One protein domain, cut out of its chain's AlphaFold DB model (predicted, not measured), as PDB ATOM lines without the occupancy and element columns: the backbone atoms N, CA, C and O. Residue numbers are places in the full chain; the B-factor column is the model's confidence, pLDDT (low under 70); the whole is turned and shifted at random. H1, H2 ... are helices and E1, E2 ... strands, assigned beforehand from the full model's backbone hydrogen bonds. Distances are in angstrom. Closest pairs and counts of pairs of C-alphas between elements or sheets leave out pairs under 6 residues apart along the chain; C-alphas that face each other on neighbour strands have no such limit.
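AT A GLANCE: This is residues 214 to 314 of the 667 residues of an uncharacterized protein of viral metagenome (UniProt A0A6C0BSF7). A strongly twisted, curving sheet of five strands has E1 and E2 near the middle of the domain, while the hairpin of E5 and E6 reaches toward one end of the longest axis. Helix H1 packs on the sheet, mostly at E2; a small ribbon of two strands, E4 and E7, sits beyond one end of E3, and residues 258 to 280, with no named element, run round the outside from that ribbon to E5. The printed part has 101 residues, with elements in the order E1, E2, E3, H1, E4, E5, E6, E7; the large sheet, E3 E2 E1 E6 E5, is mixed and the ribbon antiparallel. The class is mostly strand, though under half of the residues, 50 of 101, are in named elements. The whole is compact, with a radius of gyration of the C-alphas of 13.6 A and spans of 41 by 33 by 24 A.

IN THESE COORDINATES: Find C-alpha 214 at (9.353, 9.362, -14.268); there E1 begins and runs over residues 214 to 218. E2, residues 221 to 226, spans 16.8 A, and E3 is residues 232 to 234. E6, residues 290 to 301, is the longest strand at 22.6 A and bends by 104 degrees at residue 296; E5, residues 281 to 287, spans 18.0 A. H1, residues 235 to 243, measures 12.6 A. E4 is residues 254 to 257, and E7, residues 307 to 310, ends at C-alpha 310, (23.551, 0.848, -13.675).

HOW THE PARTS SIT: Start in the large sheet, where E1, E2 and E3 form a meander, each strand the antiparallel neighbour of the one before. Look at N 216 and O 223, 2.9 A apart, between the hairpin strands E1 and E2, and at N 233 and O 224, 2.8 A, between the hairpin strands E2 and E3. E6 is parallel to E1, with N 300 and O 215 at 2.9 A. Its pairing is staggered: residues 290 to 299 pair with E5 and residues 299 to 301 with E1. In the antiparallel hairpin of E5 and E6, N 292 and O 285 are 2.9 A apart. H1 is on this sheet; its closest C-alphas to E2 are those of Phe 235 and Tyr 223, 4.9 A apart. In H1, 4 of 5 O i to N i+4 pairs are within hydrogen-bond range. Outward from E3, the closest C-alphas to E4 are those of Ile 232 and Gly 254, 5.0 A apart. E4 and E7 are antiparallel, with N 257 and O 307 at 2.8 A. E5 and E7 are apart.

THE WHOLE: The two C-alphas farthest apart are those of Ser 260 and Ser 289, 41.7 A. The printed part has no cut, and the link from E4 to E5, 23 residues, is long. Mean pLDDT of the printed part is 79.6; look for values under 70 at residue 247, residues 282 to 296 and residue 314.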
ATOM      1  N   GLU A 214      10.074  10.282 -15.147       88.44
ATOM      2  CA  GLU A 214       9.353   9.362 -14.268       88.44
ATOM      3  C   GLU A 214      10.319   8.847 -13.194       88.44
ATOM      4  O   GLU A 214      11.507   8.657 -13.459       88.44
ATOM      5  N   PHE A 215       9.833   8.635 -11.970       88.62
ATOM      6  CA  PHE A 215      10.682   8.168 -10.873       88.62
ATOM      7  C   PHE A 215      10.547   6.667 -10.680       88.62
ATOM      8  O   PHE A 215       9.438   6.145 -10.565       88.62
ATOM      9  N   ILE A 216      11.686   5.982 -10.609       88.81
ATOM     10  CA  ILE A 216      11.764   4.525 -10.553       88.81
ATOM     11  C   ILE A 216      12.413   4.088  -9.243       88.81
ATOM     12  O   ILE A 216      13.451   4.621  -8.850       88.81
ATOM     13  N   ILE A 217      11.821   3.088  -8.582       84.06
ATOM     14  CA  ILE A 217      12.437   2.406  -7.437       84.06
ATOM     15  C   ILE A 217      13.077   1.084  -7.861       84.06
ATOM     16  O   ILE A 217      12.427   0.208  -8.434       84.06
ATOM     17  N   HIS A 218      14.358   0.924  -7.532       78.50
ATOM     18  CA  HIS A 218      15.117  -0.307  -7.738       78.50
ATOM     19  C   HIS A 218      16.077  -0.504  -6.559       78.50
ATOM     20  O   HIS A 218      16.717   0.448  -6.125       78.50
ATOM     21  N   GLU A 219      16.136  -1.713  -5.989       75.88
ATOM     22  CA  GLU A 219      17.002  -2.043  -4.835       75.88
ATOM     23  C   GLU A 219      16.893  -1.059  -3.643       75.88
ATOM     24  O   GLU A 219      17.872  -0.742  -2.974       75.88
ATOM     25  N   LYS A 220      15.672  -0.569  -3.367       74.75
ATOM     26  CA  LYS A 220      15.352   0.482  -2.370       74.75
ATOM     27  C   LYS A 220      15.953   1.875  -2.652       74.75
ATOM     28  O   LYS A 220      15.781   2.770  -1.830       74.75
ATOM     29  N   LYS A 221      16.621   2.085  -3.790       80.06
ATOM     30  CA  LYS A 221      17.132   3.386  -4.255       80.06
ATOM     31  C   LYS A 221      16.167   4.018  -5.266       80.06
ATOM     32  O   LYS A 221      15.418   3.309  -5.944       80.06
ATOM     33  N   HIS A 222      16.178   5.349  -5.354       84.50
ATOM     34  CA  HIS A 222      15.322   6.129  -6.254       84.50
ATOM     35  C   HIS A 222      16.133   6.700  -7.424       84.50
ATOM     36  O   HIS A 222      17.181   7.317  -7.228       84.50
ATOM     37  N   TYR A 223      15.607   6.525  -8.632       88.38
ATOM     38  CA  TYR A 223      16.212   6.949  -9.892       88.38
ATOM     39  C   TYR A 223      15.222   7.798 -10.692       88.38
ATOM     40  O   TYR A 223      14.010   7.680 -10.505       88.38
ATOM     41  N   ALA A 224      15.726   8.642 -11.589       90.06
ATOM     42  CA  ALA A 224      14.902   9.389 -12.536       90.06
ATOM     43  C   ALA A 224      15.139   8.854 -13.955       90.06
ATOM     44  O   ALA A 224      16.285   8.748 -14.384       90.06
ATOM     45  N   MET A 225      14.069   8.509 -14.668       90.75
ATOM     46  CA  MET A 225      14.087   8.085 -16.071       90.75
ATOM     47  C   MET A 225      13.567   9.214 -16.956       90.75
ATOM     48  O   MET A 225      12.521   9.782 -16.653       90.75
ATOM     49  N   GLU A 226      14.260   9.517 -18.049       90.25
ATOM     50  CA  GLU A 226      13.798  10.464 -19.070       90.25
ATOM     51  C   GLU A 226      12.528   9.935 -19.768       90.25
ATOM     52  O   GLU A 226      12.483   8.792 -20.221       90.25
ATOM     53  N   ARG A 227      11.450  10.732 -19.821       86.69
ATOM     54  CA  ARG A 227      10.172  10.265 -20.387       86.69
ATOM     55  C   ARG A 227      10.321   9.958 -21.871       86.69
ATOM     56  O   ARG A 227      10.667  10.837 -22.651       86.69
ATOM     57  N   GLY A 228      10.004   8.720 -22.246       83.56
ATOM     58  CA  GLY A 228      10.109   8.256 -23.627       83.56
ATOM     59  C   GLY A 228      11.542   8.020 -24.112       83.56
ATOM     60  O   GLY A 228      11.713   7.794 -25.300       83.56
ATOM     61  N   VAL A 229      12.566   8.032 -23.248       89.31
ATOM     62  CA  VAL A 229      13.967   7.768 -23.636       89.31
ATOM     63  C   VAL A 229      14.601   6.778 -22.661       89.31
ATOM     64  O   VAL A 229      14.430   6.885 -21.448       89.31
ATOM     65  N   ASN A 230      15.365   5.806 -23.162       90.06
ATOM     66  CA  ASN A 230      16.009   4.788 -22.333       90.06
ATOM     67  C   ASN A 230      17.269   5.323 -21.630       90.06
ATOM     68  O   ASN A 230      18.401   4.937 -21.941       90.06
ATOM     69  N   ARG A 231      17.070   6.266 -20.706       89.94
ATOM     70  CA  ARG A 231      18.124   7.054 -20.069       89.94
ATOM     71  C   ARG A 231      17.795   7.314 -18.601       89.94
ATOM     72  O   ARG A 231      16.735   7.846 -18.278       89.94
ATOM     73  N   ILE A 232      18.706   6.898 -17.717       89.62
ATOM     74  CA  ILE A 232      18.528   6.925 -16.258       89.62
ATOM     75  C   ILE A 232      19.561   7.849 -15.603       89.62
ATOM     76  O   ILE A 232      20.745   7.806 -15.944       89.62
ATOM     77  N   PHE A 233      19.104   8.629 -14.624       90.69
ATOM     78  CA  PHE A 233      19.863   9.584 -13.814       90.69
ATOM     79  C   PHE A 233      19.775   9.246 -12.318       90.69
ATOM     80  O   PHE A 233      18.799   8.630 -11.864       90.69
ATOM     81  N   PHE A 234      20.723   9.743 -11.514       87.25
ATOM     82  CA  PHE A 234      20.494   9.853 -10.070       87.25
ATOM     83  C   PHE A 234      19.367  10.856  -9.802       87.25
ATOM     84  O   PHE A 234      19.301  11.918 -10.424       87.25
ATOM     85  N   PHE A 235      18.498  10.544  -8.836       86.06
ATOM     86  CA  PHE A 235      17.422  11.449  -8.435       86.06
ATOM     87  C   PHE A 235      17.951  12.829  -7.995       86.06
ATOM     88  O   PHE A 235      17.420  13.855  -8.421       86.06
ATOM     89  N   ASP A 236      19.019  12.854  -7.193       83.19
ATOM     90  CA  ASP A 236      19.634  14.087  -6.677       83.19
ATOM     91  C   ASP A 236      20.202  14.978  -7.794       83.19
ATOM     92  O   ASP A 236      20.146  16.205  -7.714       83.19
ATOM     93  N   ASP A 237      20.729  14.347  -8.843       82.94
ATOM     94  CA  ASP A 237      21.385  14.988  -9.981       82.94
ATOM     95  C   ASP A 237      20.349  15.605 -10.937       82.94
ATOM     96  O   ASP A 237      20.427  16.783 -11.296       82.94
ATOM     97  N   TRP A 238      19.269  14.869 -11.230       87.94
ATOM     98  CA  TRP A 238      18.104  15.443 -11.907       87.94
ATOM     99  C   TRP A 238      17.442  16.562 -11.076       87.94
ATOM    100  O   TRP A 238      17.029  17.575 -11.637       87.94
ATOM    101  N   ARG A 239      17.392  16.453  -9.739       82.00
ATOM    102  CA  ARG A 239      16.834  17.499  -8.852       82.00
ATOM    103  C   ARG A 239      17.643  18.804  -8.894       82.00
ATOM    104  O   ARG A 239      17.070  19.873  -8.676       82.00
ATOM    105  N   GLN A 240      18.945  18.744  -9.183       80.12
ATOM    106  CA  GLN A 240      19.765  19.932  -9.449       80.12
ATOM    107  C   GLN A 240      19.407  20.564 -10.805       80.12
ATOM    108  O   GLN A 240      19.279  21.784 -10.887       80.12
ATOM    109  N   HIS A 241      19.130  19.753 -11.832       81.94
ATOM    110  CA  HIS A 241      18.672  20.222 -13.146       81.94
ATOM    111  C   HIS A 241      17.236  20.796 -13.135       81.94
ATOM    112  O   HIS A 241      17.008  21.834 -13.744       81.94
ATOM    113  N   ASP A 242      16.279  20.205 -12.402       80.44
ATOM    114  CA  ASP A 242      14.894  20.724 -12.252       80.44
ATOM    115  C   ASP A 242      14.883  22.171 -11.702       80.44
ATOM    116  O   ASP A 242      14.073  23.015 -12.102       80.44
ATOM    117  N   ARG A 243      15.852  22.472 -10.822       76.31
ATOM    118  CA  ARG A 243      16.114  23.809 -10.266       76.31
ATOM    119  C   ARG A 243      16.870  24.715 -11.241       76.31
ATOM    120  O   ARG A 243      16.401  25.815 -11.519       76.31
ATOM    121  N   ASN A 244      18.007  24.246 -11.760       75.69
ATOM    122  CA  ASN A 244      18.977  25.047 -12.515       75.69
ATOM    123  C   ASN A 244      19.211  24.482 -13.939       75.69
ATOM    124  O   ASN A 244      20.338  24.105 -14.272       75.69
ATOM    125  N   PRO A 245      18.191  24.424 -14.819       73.00
ATOM    126  CA  PRO A 245      18.289  23.716 -16.101       73.00
ATOM    127  C   PRO A 245      19.210  24.394 -17.128       73.00
ATOM    128  O   PRO A 245      19.520  23.806 -18.156       73.00
ATOM    129  N   GLN A 246      19.641  25.636 -16.884       70.94
ATOM    130  CA  GLN A 246      20.579  26.356 -17.752       70.94
ATOM    131  C   GLN A 246      22.043  25.983 -17.484       70.94
ATOM    132  O   GLN A 246      22.840  25.978 -18.415       70.94
ATOM    133  N   THR A 247      22.399  25.672 -16.233       66.81
ATOM    134  CA  THR A 247      23.794  25.470 -15.802       66.81
ATOM    135  C   THR A 247      24.119  24.033 -15.412       66.81
ATOM    136  O   THR A 247      25.294  23.677 -15.372       66.81
ATOM    137  N   HIS A 248      23.108  23.193 -15.161       71.62
ATOM    138  CA  HIS A 248      23.288  21.781 -14.829       71.62
ATOM    139  C   HIS A 248      22.547  20.860 -15.800       71.62
ATOM    140  O   HIS A 248      21.423  21.147 -16.221       71.62
ATOM    141  N   TYR A 249      23.152  19.718 -16.122       77.56
ATOM    142  CA  TYR A 249      22.561  18.687 -16.973       77.56
ATOM    143  C   TYR A 249      22.888  17.308 -16.391       77.56
ATOM    144  O   TYR A 249      24.061  17.045 -16.122       77.56
ATOM    145  N   PRO A 250      21.890  16.439 -16.163       81.88
ATOM    146  CA  PRO A 250      22.100  15.239 -15.378       81.88
ATOM    147  C   PRO A 250      22.881  14.182 -16.164       81.88
ATOM    148  O   PRO A 250      22.667  13.947 -17.361       81.88
ATOM    149  N   THR A 251      23.798  13.533 -15.458       80.69
ATOM    150  CA  THR A 251      24.695  12.511 -15.987       80.69
ATOM    151  C   THR A 251      23.939  11.201 -16.139       80.69
ATOM    152  O   THR A 251      23.247  10.756 -15.223       80.69
ATOM    153  N   GLN A 252      24.071  10.559 -17.301       85.75
ATOM    154  CA  GLN A 252      23.498   9.232 -17.483       85.75
ATOM    155  C   GLN A 252      24.327   8.198 -16.718       85.75
ATOM    156  O   GLN A 252      25.530   8.064 -16.935       85.75
ATOM    157  N   ILE A 253      23.647   7.439 -15.865       84.44
ATOM    158  CA  ILE A 253      24.238   6.426 -14.978       84.44
ATOM    159  C   ILE A 253      23.756   5.011 -15.292       84.44
ATOM    160  O   ILE A 253      24.126   4.068 -14.599       84.44
ATOM    161  N   GLY A 254      22.865   4.858 -16.272       87.25
ATOM    162  CA  GLY A 254      22.234   3.584 -16.571       87.25
ATOM    163  C   GLY A 254      21.147   3.657 -17.635       87.25
ATOM    164  O   GLY A 254      20.867   4.713 -18.215       87.25
ATOM    165  N   TYR A 255      20.550   2.497 -17.883       92.06
ATOM    166  CA  TYR A 255      19.498   2.246 -18.866       92.06
ATOM    167  C   TYR A 255      18.708   0.987 -18.470       92.06
ATOM    168  O   TYR A 255      19.163   0.167 -17.670       92.06
ATOM    169  N   ILE A 256      17.505   0.828 -19.006       91.50
ATOM    170  CA  ILE A 256      16.656  -0.353 -18.829       91.50
ATOM    171  C   ILE A 256      16.989  -1.386 -19.913       91.50
ATOM    172  O   ILE A 256      17.360  -1.043 -21.033       91.50
ATOM    173  N   THR A 257      16.847  -2.664 -19.574       91.00
ATOM    174  CA  THR A 257      17.026  -3.813 -20.469       91.00
ATOM    175  C   THR A 257      15.834  -4.759 -20.394       91.00
ATOM    176  O   THR A 257      15.205  -4.896 -19.343       91.00
ATOM    177  N   GLY A 258      15.540  -5.424 -21.507       87.62
ATOM    178  CA  GLY A 258      14.509  -6.452 -21.640       87.62
ATOM    179  C   GLY A 258      14.011  -6.543 -23.080       87.62
ATOM    180  O   GLY A 258      14.549  -5.884 -23.971       87.62
ATOM    181  N   GLU A 259      12.995  -7.366 -23.309       84.56
ATOM    182  CA  GLU A 259      12.440  -7.592 -24.646       84.56
ATOM    183  C   GLU A 259      11.844  -6.305 -25.243       84.56
ATOM    184  O   GLU A 259      11.147  -5.547 -24.561       84.56
ATOM    185  N   SER A 260      12.168  -6.047 -26.515       84.06
ATOM    186  CA  SER A 260      11.803  -4.844 -27.282       84.06
ATOM    187  C   SER A 260      12.246  -3.493 -26.686       84.06
ATOM    188  O   SER A 260      11.814  -2.446 -27.165       84.06
ATOM    189  N   ILE A 261      13.131  -3.477 -25.681       89.12
ATOM    190  CA  ILE A 261      13.708  -2.237 -25.144       89.12
ATOM    191  C   ILE A 261      14.892  -1.786 -26.013       89.12
ATOM    192  O   ILE A 261      15.838  -2.559 -26.188       89.12
ATOM    193  N   PRO A 262      14.880  -0.549 -26.543       88.19
ATOM    194  CA  PRO A 262      15.959  -0.049 -27.388       88.19
ATOM    195  C   PRO A 262      17.227   0.254 -26.567       88.19
ATOM    196  O   PRO A 262      17.145   0.441 -25.351       88.19
ATOM    197  N   PRO A 263      18.411   0.329 -27.201       86.19
ATOM    198  CA  PRO A 263      19.664   0.713 -26.555       86.19
ATOM    199  C   PRO A 263      19.622   1.990 -25.698       86.19
ATOM    200  O   PRO A 263      18.810   2.894 -25.894       86.19
ATOM    201  N   SER A 264      20.578   2.076 -24.768       87.62
ATOM    202  CA  SER A 264      20.856   3.252 -23.934       87.62
ATOM    203  C   SER A 264      20.806   4.569 -24.720       87.62
ATOM    204  O   SER A 264      21.558   4.749 -25.677       87.62
ATOM    205  N   GLY A 265      19.984   5.514 -24.260       81.25
ATOM    206  CA  GLY A 265      19.864   6.860 -24.829       81.25
ATOM    207  C   GLY A 265      18.976   6.980 -26.073       81.25
ATOM    208  O   GLY A 265      18.893   8.072 -26.624       81.25
ATOM    209  N   GLN A 266      18.315   5.905 -26.514       85.94
ATOM    210  CA  GLN A 266      17.347   5.935 -27.619       85.94
ATOM    211  C   GLN A 266      15.901   6.082 -27.121       85.94
ATOM    212  O   GLN A 266      15.598   5.765 -25.970       85.94
ATOM    213  N   GLU A 267      15.006   6.553 -27.990       88.00
ATOM    214  CA  GLU A 267      13.582   6.725 -27.679       88.00
ATOM    215  C   GLU A 267      12.882   5.375 -27.457       88.00
ATOM    216  O   GLU A 267      12.974   4.473 -28.287       88.00
ATOM    217  N   ILE A 268      12.165   5.236 -26.337       87.25
ATOM    218  CA  ILE A 268      11.324   4.072 -26.033       87.25
ATOM    219  C   ILE A 268      10.003   4.226 -26.802       87.25
ATOM    220  O   ILE A 268       9.310   5.225 -26.590       87.25
ATOM    221  N   PRO A 269       9.602   3.252 -27.645       86.31
ATOM    222  CA  PRO A 269       8.317   3.289 -28.339       86.31
ATOM    223  C   PRO A 269       7.146   3.488 -27.370       86.31
ATOM    224  O   PRO A 269       7.076   2.830 -26.334       86.31
ATOM    225  N   SER A 270       6.188   4.347 -27.722       81.88
ATOM    226  CA  SER A 270       5.042   4.698 -26.863       81.88
ATOM    227  C   SER A 270       4.128   3.515 -26.507       81.88
ATOM    228  O   SER A 270       3.407   3.569 -25.511       81.88
ATOM    229  N   SER A 271       4.193   2.423 -27.271       82.19
ATOM    230  CA  SER A 271       3.553   1.138 -26.971       82.19
ATOM    231  C   SER A 271       4.208   0.368 -25.812       82.19
ATOM    232  O   SER A 271       3.594  -0.549 -25.265       82.19
ATOM    233  N   ILE A 272       5.433   0.722 -25.404       83.56
ATOM    234  CA  ILE A 272       6.239  -0.016 -24.424       83.56
ATOM    235  C   ILE A 272       6.341   0.761 -23.107       83.56
ATOM    236  O   ILE A 272       7.278   1.507 -22.829       83.56
ATOM    237  N   SER A 273       5.370   0.519 -22.231       85.94
ATOM    238  CA  SER A 273       5.406   0.979 -20.841       85.94
ATOM    239  C   SER A 273       6.342   0.084 -20.005       85.94
ATOM    240  O   SER A 273       6.031  -1.085 -19.762       85.94
ATOM    241  N   VAL A 274       7.471   0.629 -19.538       86.69
ATOM    242  CA  VAL A 274       8.450  -0.073 -18.671       86.69
ATOM    243  C   VAL A 274       8.087  -0.067 -17.181       86.69
ATOM    244  O   VAL A 274       8.453  -0.984 -16.440       86.69
ATOM    245  N   ILE A 275       7.346   0.951 -16.746       89.19
ATOM    246  CA  ILE A 275       6.899   1.145 -15.363       89.19
ATOM    247  C   ILE A 275       5.563   0.451 -15.074       89.19
ATOM    248  O   ILE A 275       4.662   0.410 -15.911       89.19
ATOM    249  N   ASP A 276       5.402  -0.063 -13.858       85.81
ATOM    250  CA  ASP A 276       4.149  -0.644 -13.378       85.81
ATOM    251  C   ASP A 276       3.294   0.412 -12.656       85.81
ATOM    252  O   ASP A 276       3.337   0.569 -11.431       85.81
ATOM    253  N   GLY A 277       2.481   1.129 -13.439       81.38
ATOM    254  CA  GLY A 277       1.542   2.141 -12.945       81.38
ATOM    255  C   GLY A 277       0.542   1.625 -11.901       81.38
ATOM    256  O   GLY A 277       0.121   2.395 -11.039       81.38
ATOM    257  N   SER A 278       0.216   0.323 -11.902       81.38
ATOM    258  CA  SER A 278      -0.712  -0.273 -10.923       81.38
ATOM    259  C   SER A 278      -0.151  -0.294  -9.498       81.38
ATOM    260  O   SER A 278      -0.908  -0.384  -8.532       81.38
ATOM    261  N   LYS A 279       1.177  -0.196  -9.354       82.06
ATOM    262  CA  LYS A 279       1.901  -0.244  -8.074       82.06
ATOM    263  C   LYS A 279       2.579   1.085  -7.737       82.06
ATOM    264  O   LYS A 279       3.547   1.099  -6.972       82.06
ATOM    265  N   GLN A 280       2.085   2.191  -8.302       81.94
ATOM    266  CA  GLN A 280       2.602   3.524  -8.007       81.94
ATOM    267  C   GLN A 280       2.489   3.860  -6.512       81.94
ATOM    268  O   GLN A 280       1.515   3.508  -5.845       81.94
ATOM    269  N   LYS A 281       3.488   4.567  -5.986       79.25
ATOM    270  CA  LYS A 281       3.533   5.068  -4.606       79.25
ATOM    271  C   LYS A 281       3.766   6.572  -4.607       79.25
ATOM    272  O   LYS A 281       4.312   7.106  -5.570       79.25
ATOM    273  N   ALA A 282       3.376   7.261  -3.538       69.69
ATOM    274  CA  ALA A 282       3.740   8.665  -3.367       69.69
ATOM    275  C   ALA A 282       5.273   8.819  -3.356       69.69
ATOM    276  O   ALA A 282       5.980   7.950  -2.841       69.69
ATOM    277  N   PHE A 283       5.794   9.905  -3.935       69.75
ATOM    278  CA  PHE A 283       7.231  10.169  -3.919       69.75
ATOM    279  C   PHE A 283       7.668  10.697  -2.546       69.75
ATOM    280  O   PHE A 283       7.721  11.904  -2.315       69.75
ATOM    281  N   GLU A 284       7.965   9.775  -1.632       66.81
ATOM    282  CA  GLU A 284       8.666  10.042  -0.374       66.81
ATOM    283  C   GLU A 284      10.179  10.118  -0.620       66.81
ATOM    284  O   GLU A 284      10.767   9.211  -1.212       66.81
ATOM    285  N   TYR A 285      10.830  11.176  -0.135       58.88
ATOM    286  CA  TYR A 285      12.291  11.272  -0.115       58.88
ATOM    287  C   TYR A 285      12.794  11.771   1.237       58.88
ATOM    288  O   TYR A 285      12.201  12.699   1.788       58.88
ATOM    289  N   PRO A 286      13.885  11.195   1.770       50.38
ATOM    290  CA  PRO A 286      14.577  11.783   2.901       50.38
ATOM    291  C   PRO A 286      15.325  13.044   2.450       50.38
ATOM    292  O   PRO A 286      16.023  13.043   1.434       50.38
ATOM    293  N   ASP A 287      15.219  14.110   3.232       54.53
ATOM    294  CA  ASP A 287      16.239  15.151   3.311       54.53
ATOM    295  C   ASP A 287      16.651  15.387   4.770       54.53
ATOM    296  O   ASP A 287      16.214  14.677   5.679       54.53
ATOM    297  N   ASN A 288      17.510  16.382   5.002       39.38
ATOM    298  CA  ASN A 288      18.074  16.706   6.314       39.38
ATOM    299  C   ASN A 288      17.016  17.090   7.376       39.38
ATOM    300  O   ASN A 288      17.378  17.311   8.527       39.38
ATOM    301  N   SER A 289      15.732  17.186   7.010       46.00
ATOM    302  CA  SER A 289      14.596  17.443   7.904       46.00
ATOM    303  C   SER A 289      13.551  16.310   7.953       46.00
ATOM    304  O   SER A 289      12.494  16.484   8.559       46.00
ATOM    305  N   GLY A 290      13.840  15.147   7.353       50.44
ATOM    306  CA  GLY A 290      13.002  13.940   7.395       50.44
ATOM    307  C   GLY A 290      12.486  13.483   6.026       50.44
ATOM    308  O   GLY A 290      12.930  13.960   4.984       50.44
ATOM    309  N   TYR A 291      11.545  12.533   6.024       48.09
ATOM    310  CA  TYR A 291      10.880  12.067   4.802       48.09
ATOM    311  C   TYR A 291       9.761  13.030   4.389       48.09
ATOM    312  O   TYR A 291       8.765  13.175   5.098       48.09
ATOM    313  N   HIS A 292       9.893  13.646   3.214       54.69
ATOM    314  CA  HIS A 292       8.882  14.531   2.630       54.69
ATOM    315  C   HIS A 292       8.201  13.875   1.433       54.69
ATOM    316  O   HIS A 292       8.868  13.338   0.550       54.69
ATOM    317  N   MET A 293       6.871  13.976   1.353       52.31
ATOM    318  CA  MET A 293       6.136  13.628   0.135       52.31
ATOM    319  C   MET A 293       6.181  14.787  -0.866       52.31
ATOM    320  O   MET A 293       5.684  15.877  -0.577       52.31
ATOM    321  N   MET A 294       6.695  14.558  -2.079       55.31
ATOM    322  CA  MET A 294       6.445  15.469  -3.200       55.31
ATOM    323  C   MET A 294       5.039  15.230  -3.758       55.31
ATOM    324  O   MET A 294       4.823  14.329  -4.567       55.31
ATOM    325  N   GLY A 295       4.082  16.064  -3.344       48.41
ATOM    326  CA  GLY A 295       2.729  16.064  -3.904       48.41
ATOM    327  C   GLY A 295       2.748  16.170  -5.436       48.41
ATOM    328  O   GLY A 295       3.482  16.980  -5.999       48.41
ATOM    329  N   GLY A 296       1.965  15.324  -6.108       57.38
ATOM    330  CA  GLY A 296       1.905  15.256  -7.573       57.38
ATOM    331  C   GLY A 296       3.067  14.520  -8.258       57.38
ATOM    332  O   GLY A 296       3.048  14.393  -9.479       57.38
ATOM    333  N   LYS A 297       4.058  14.004  -7.514       70.25
ATOM    334  CA  LYS A 297       5.105  13.109  -8.039       70.25
ATOM    335  C   LYS A 297       4.916  11.702  -7.449       70.25
ATOM    336  O   LYS A 297       4.679  11.544  -6.252       70.25
ATOM    337  N   PHE A 298       5.030  10.682  -8.298       80.88
ATOM    338  CA  PHE A 298       4.876   9.271  -7.936       80.88
ATOM    339  C   PHE A 298       6.154   8.483  -8.234       80.88
ATOM    340  O   PHE A 298       6.886   8.809  -9.167       80.88
ATOM    341  N   ILE A 299       6.392   7.440  -7.440       82.75
ATOM    342  CA  ILE A 299       7.414   6.412  -7.651       82.75
ATOM    343  C   ILE A 299       6.743   5.191  -8.267       82.75
ATOM    344  O   ILE A 299       5.764   4.680  -7.720       82.75
ATOM    345  N   TYR A 300       7.323   4.675  -9.344       87.44
ATOM    346  CA  TYR A 300       6.881   3.460 -10.010       87.44
ATOM    347  C   TYR A 300       7.924   2.343  -9.847       87.44
ATOM    348  O   TYR A 300       9.121   2.586 -10.022       87.44
ATOM    349  N   PRO A 301       7.530   1.103  -9.525       88.19
ATOM    350  CA  PRO A 301       8.407  -0.043  -9.724       88.19
ATOM    351  C   PRO A 301       8.485  -0.391 -11.220       88.19
ATOM    352  O   PRO A 301       7.551  -0.137 -11.982       88.19
ATOM    353  N   LEU A 302       9.594  -0.998 -11.646       88.88
ATOM    354  CA  LEU A 302       9.699  -1.605 -12.978       88.88
ATOM    355  C   LEU A 302       8.777  -2.827 -13.092       88.88
ATOM    356  O   LEU A 302       8.580  -3.551 -12.111       88.88
ATOM    357  N   LYS A 303       8.256  -3.099 -14.295       89.44
ATOM    358  CA  LYS A 303       7.593  -4.385 -14.569       89.44
ATOM    359  C   LYS A 303       8.612  -5.536 -14.462       89.44
ATOM    360  O   LYS A 303       9.754  -5.349 -14.882       89.44
ATOM    361  N   PRO A 304       8.229  -6.737 -13.979       86.00
ATOM    362  CA  PRO A 304       9.173  -7.835 -13.717       86.00
ATOM    363  C   PRO A 304       9.996  -8.316 -14.923       86.00
ATOM    364  O   PRO A 304      11.052  -8.912 -14.740       86.00
ATOM    365  N   GLN A 305       9.518  -8.060 -16.144       87.94
ATOM    366  CA  GLN A 305      10.195  -8.385 -17.406       87.94
ATOM    367  C   GLN A 305      11.377  -7.454 -17.753       87.94
ATOM    368  O   GLN A 305      12.108  -7.733 -18.702       87.94
ATOM    369  N   TYR A 306      11.558  -6.349 -17.018       89.38
ATOM    370  CA  TYR A 306      12.574  -5.332 -17.290       89.38
ATOM    371  C   TYR A 306      13.581  -5.208 -16.146       89.38
ATOM    372  O   TYR A 306      13.219  -5.159 -14.970       89.38
ATOM    373  N   LYS A 307      14.864  -5.096 -16.498       89.38
ATOM    374  CA  LYS A 307      15.976  -4.946 -15.553       89.38
ATOM    375  C   LYS A 307      16.677  -3.605 -15.753       89.38
ATOM    376  O   LYS A 307      17.107  -3.288 -16.861       89.38
ATOM    377  N   LEU A 308      16.853  -2.852 -14.669       89.56
ATOM    378  CA  LEU A 308      17.741  -1.690 -14.642       89.56
ATOM    379  C   LEU A 308      19.207  -2.153 -14.701       89.56
ATOM    380  O   LEU A 308      19.620  -3.027 -13.939       89.56
ATOM    381  N   VAL A 309      19.992  -1.548 -15.586       86.81
ATOM    382  CA  VAL A 309      21.451  -1.673 -15.635       86.81
ATOM    383  C   VAL A 309      22.043  -0.326 -15.247       86.81
ATOM    384  O   VAL A 309      21.804   0.680 -15.914       86.81
ATOM    385  N   ILE A 310      22.804  -0.315 -14.155       84.25
ATOM    386  CA  ILE A 310      23.551   0.848 -13.675       84.25
ATOM    387  C   ILE A 310      24.995   0.688 -14.161       84.25
ATOM    388  O   ILE A 310      25.609  -0.352 -13.933       84.25
ATOM    389  N   THR A 311      25.510   1.693 -14.864       80.06
ATOM    390  CA  THR A 311      26.846   1.721 -15.483       80.06
ATOM    391  C   THR A 311      27.852   2.600 -14.741       80.06
ATOM    392  O   THR A 311      29.028   2.556 -15.083       80.06
ATOM    393  N   LYS A 312      27.401   3.397 -13.762       72.56
ATOM    394  CA  LYS A 312      28.243   4.156 -12.823       72.56
ATOM    395  C   LYS A 312      27.640   4.105 -11.421       72.56
ATOM    396  O   LYS A 312      26.442   4.358 -11.267       72.56
ATOM    397  N   SER A 313      28.438   3.800 -10.402       72.44
ATOM    398  CA  SER A 313      28.000   3.907  -9.006       72.44
ATOM    399  C   SER A 313      27.924   5.371  -8.547       72.44
ATOM    400  O   SER A 313      28.422   6.283  -9.212       72.44
ATOM    401  N   LYS A 314      27.249   5.632  -7.415       69.38
ATOM    402  CA  LYS A 314      27.158   6.999  -6.866       69.38
ATOM    403  C   LYS A 314      28.509   7.462  -6.311       69.38
ATOM    404  O   LYS A 314      28.852   8.626  -6.464       69.38
TER     405      LYS A 314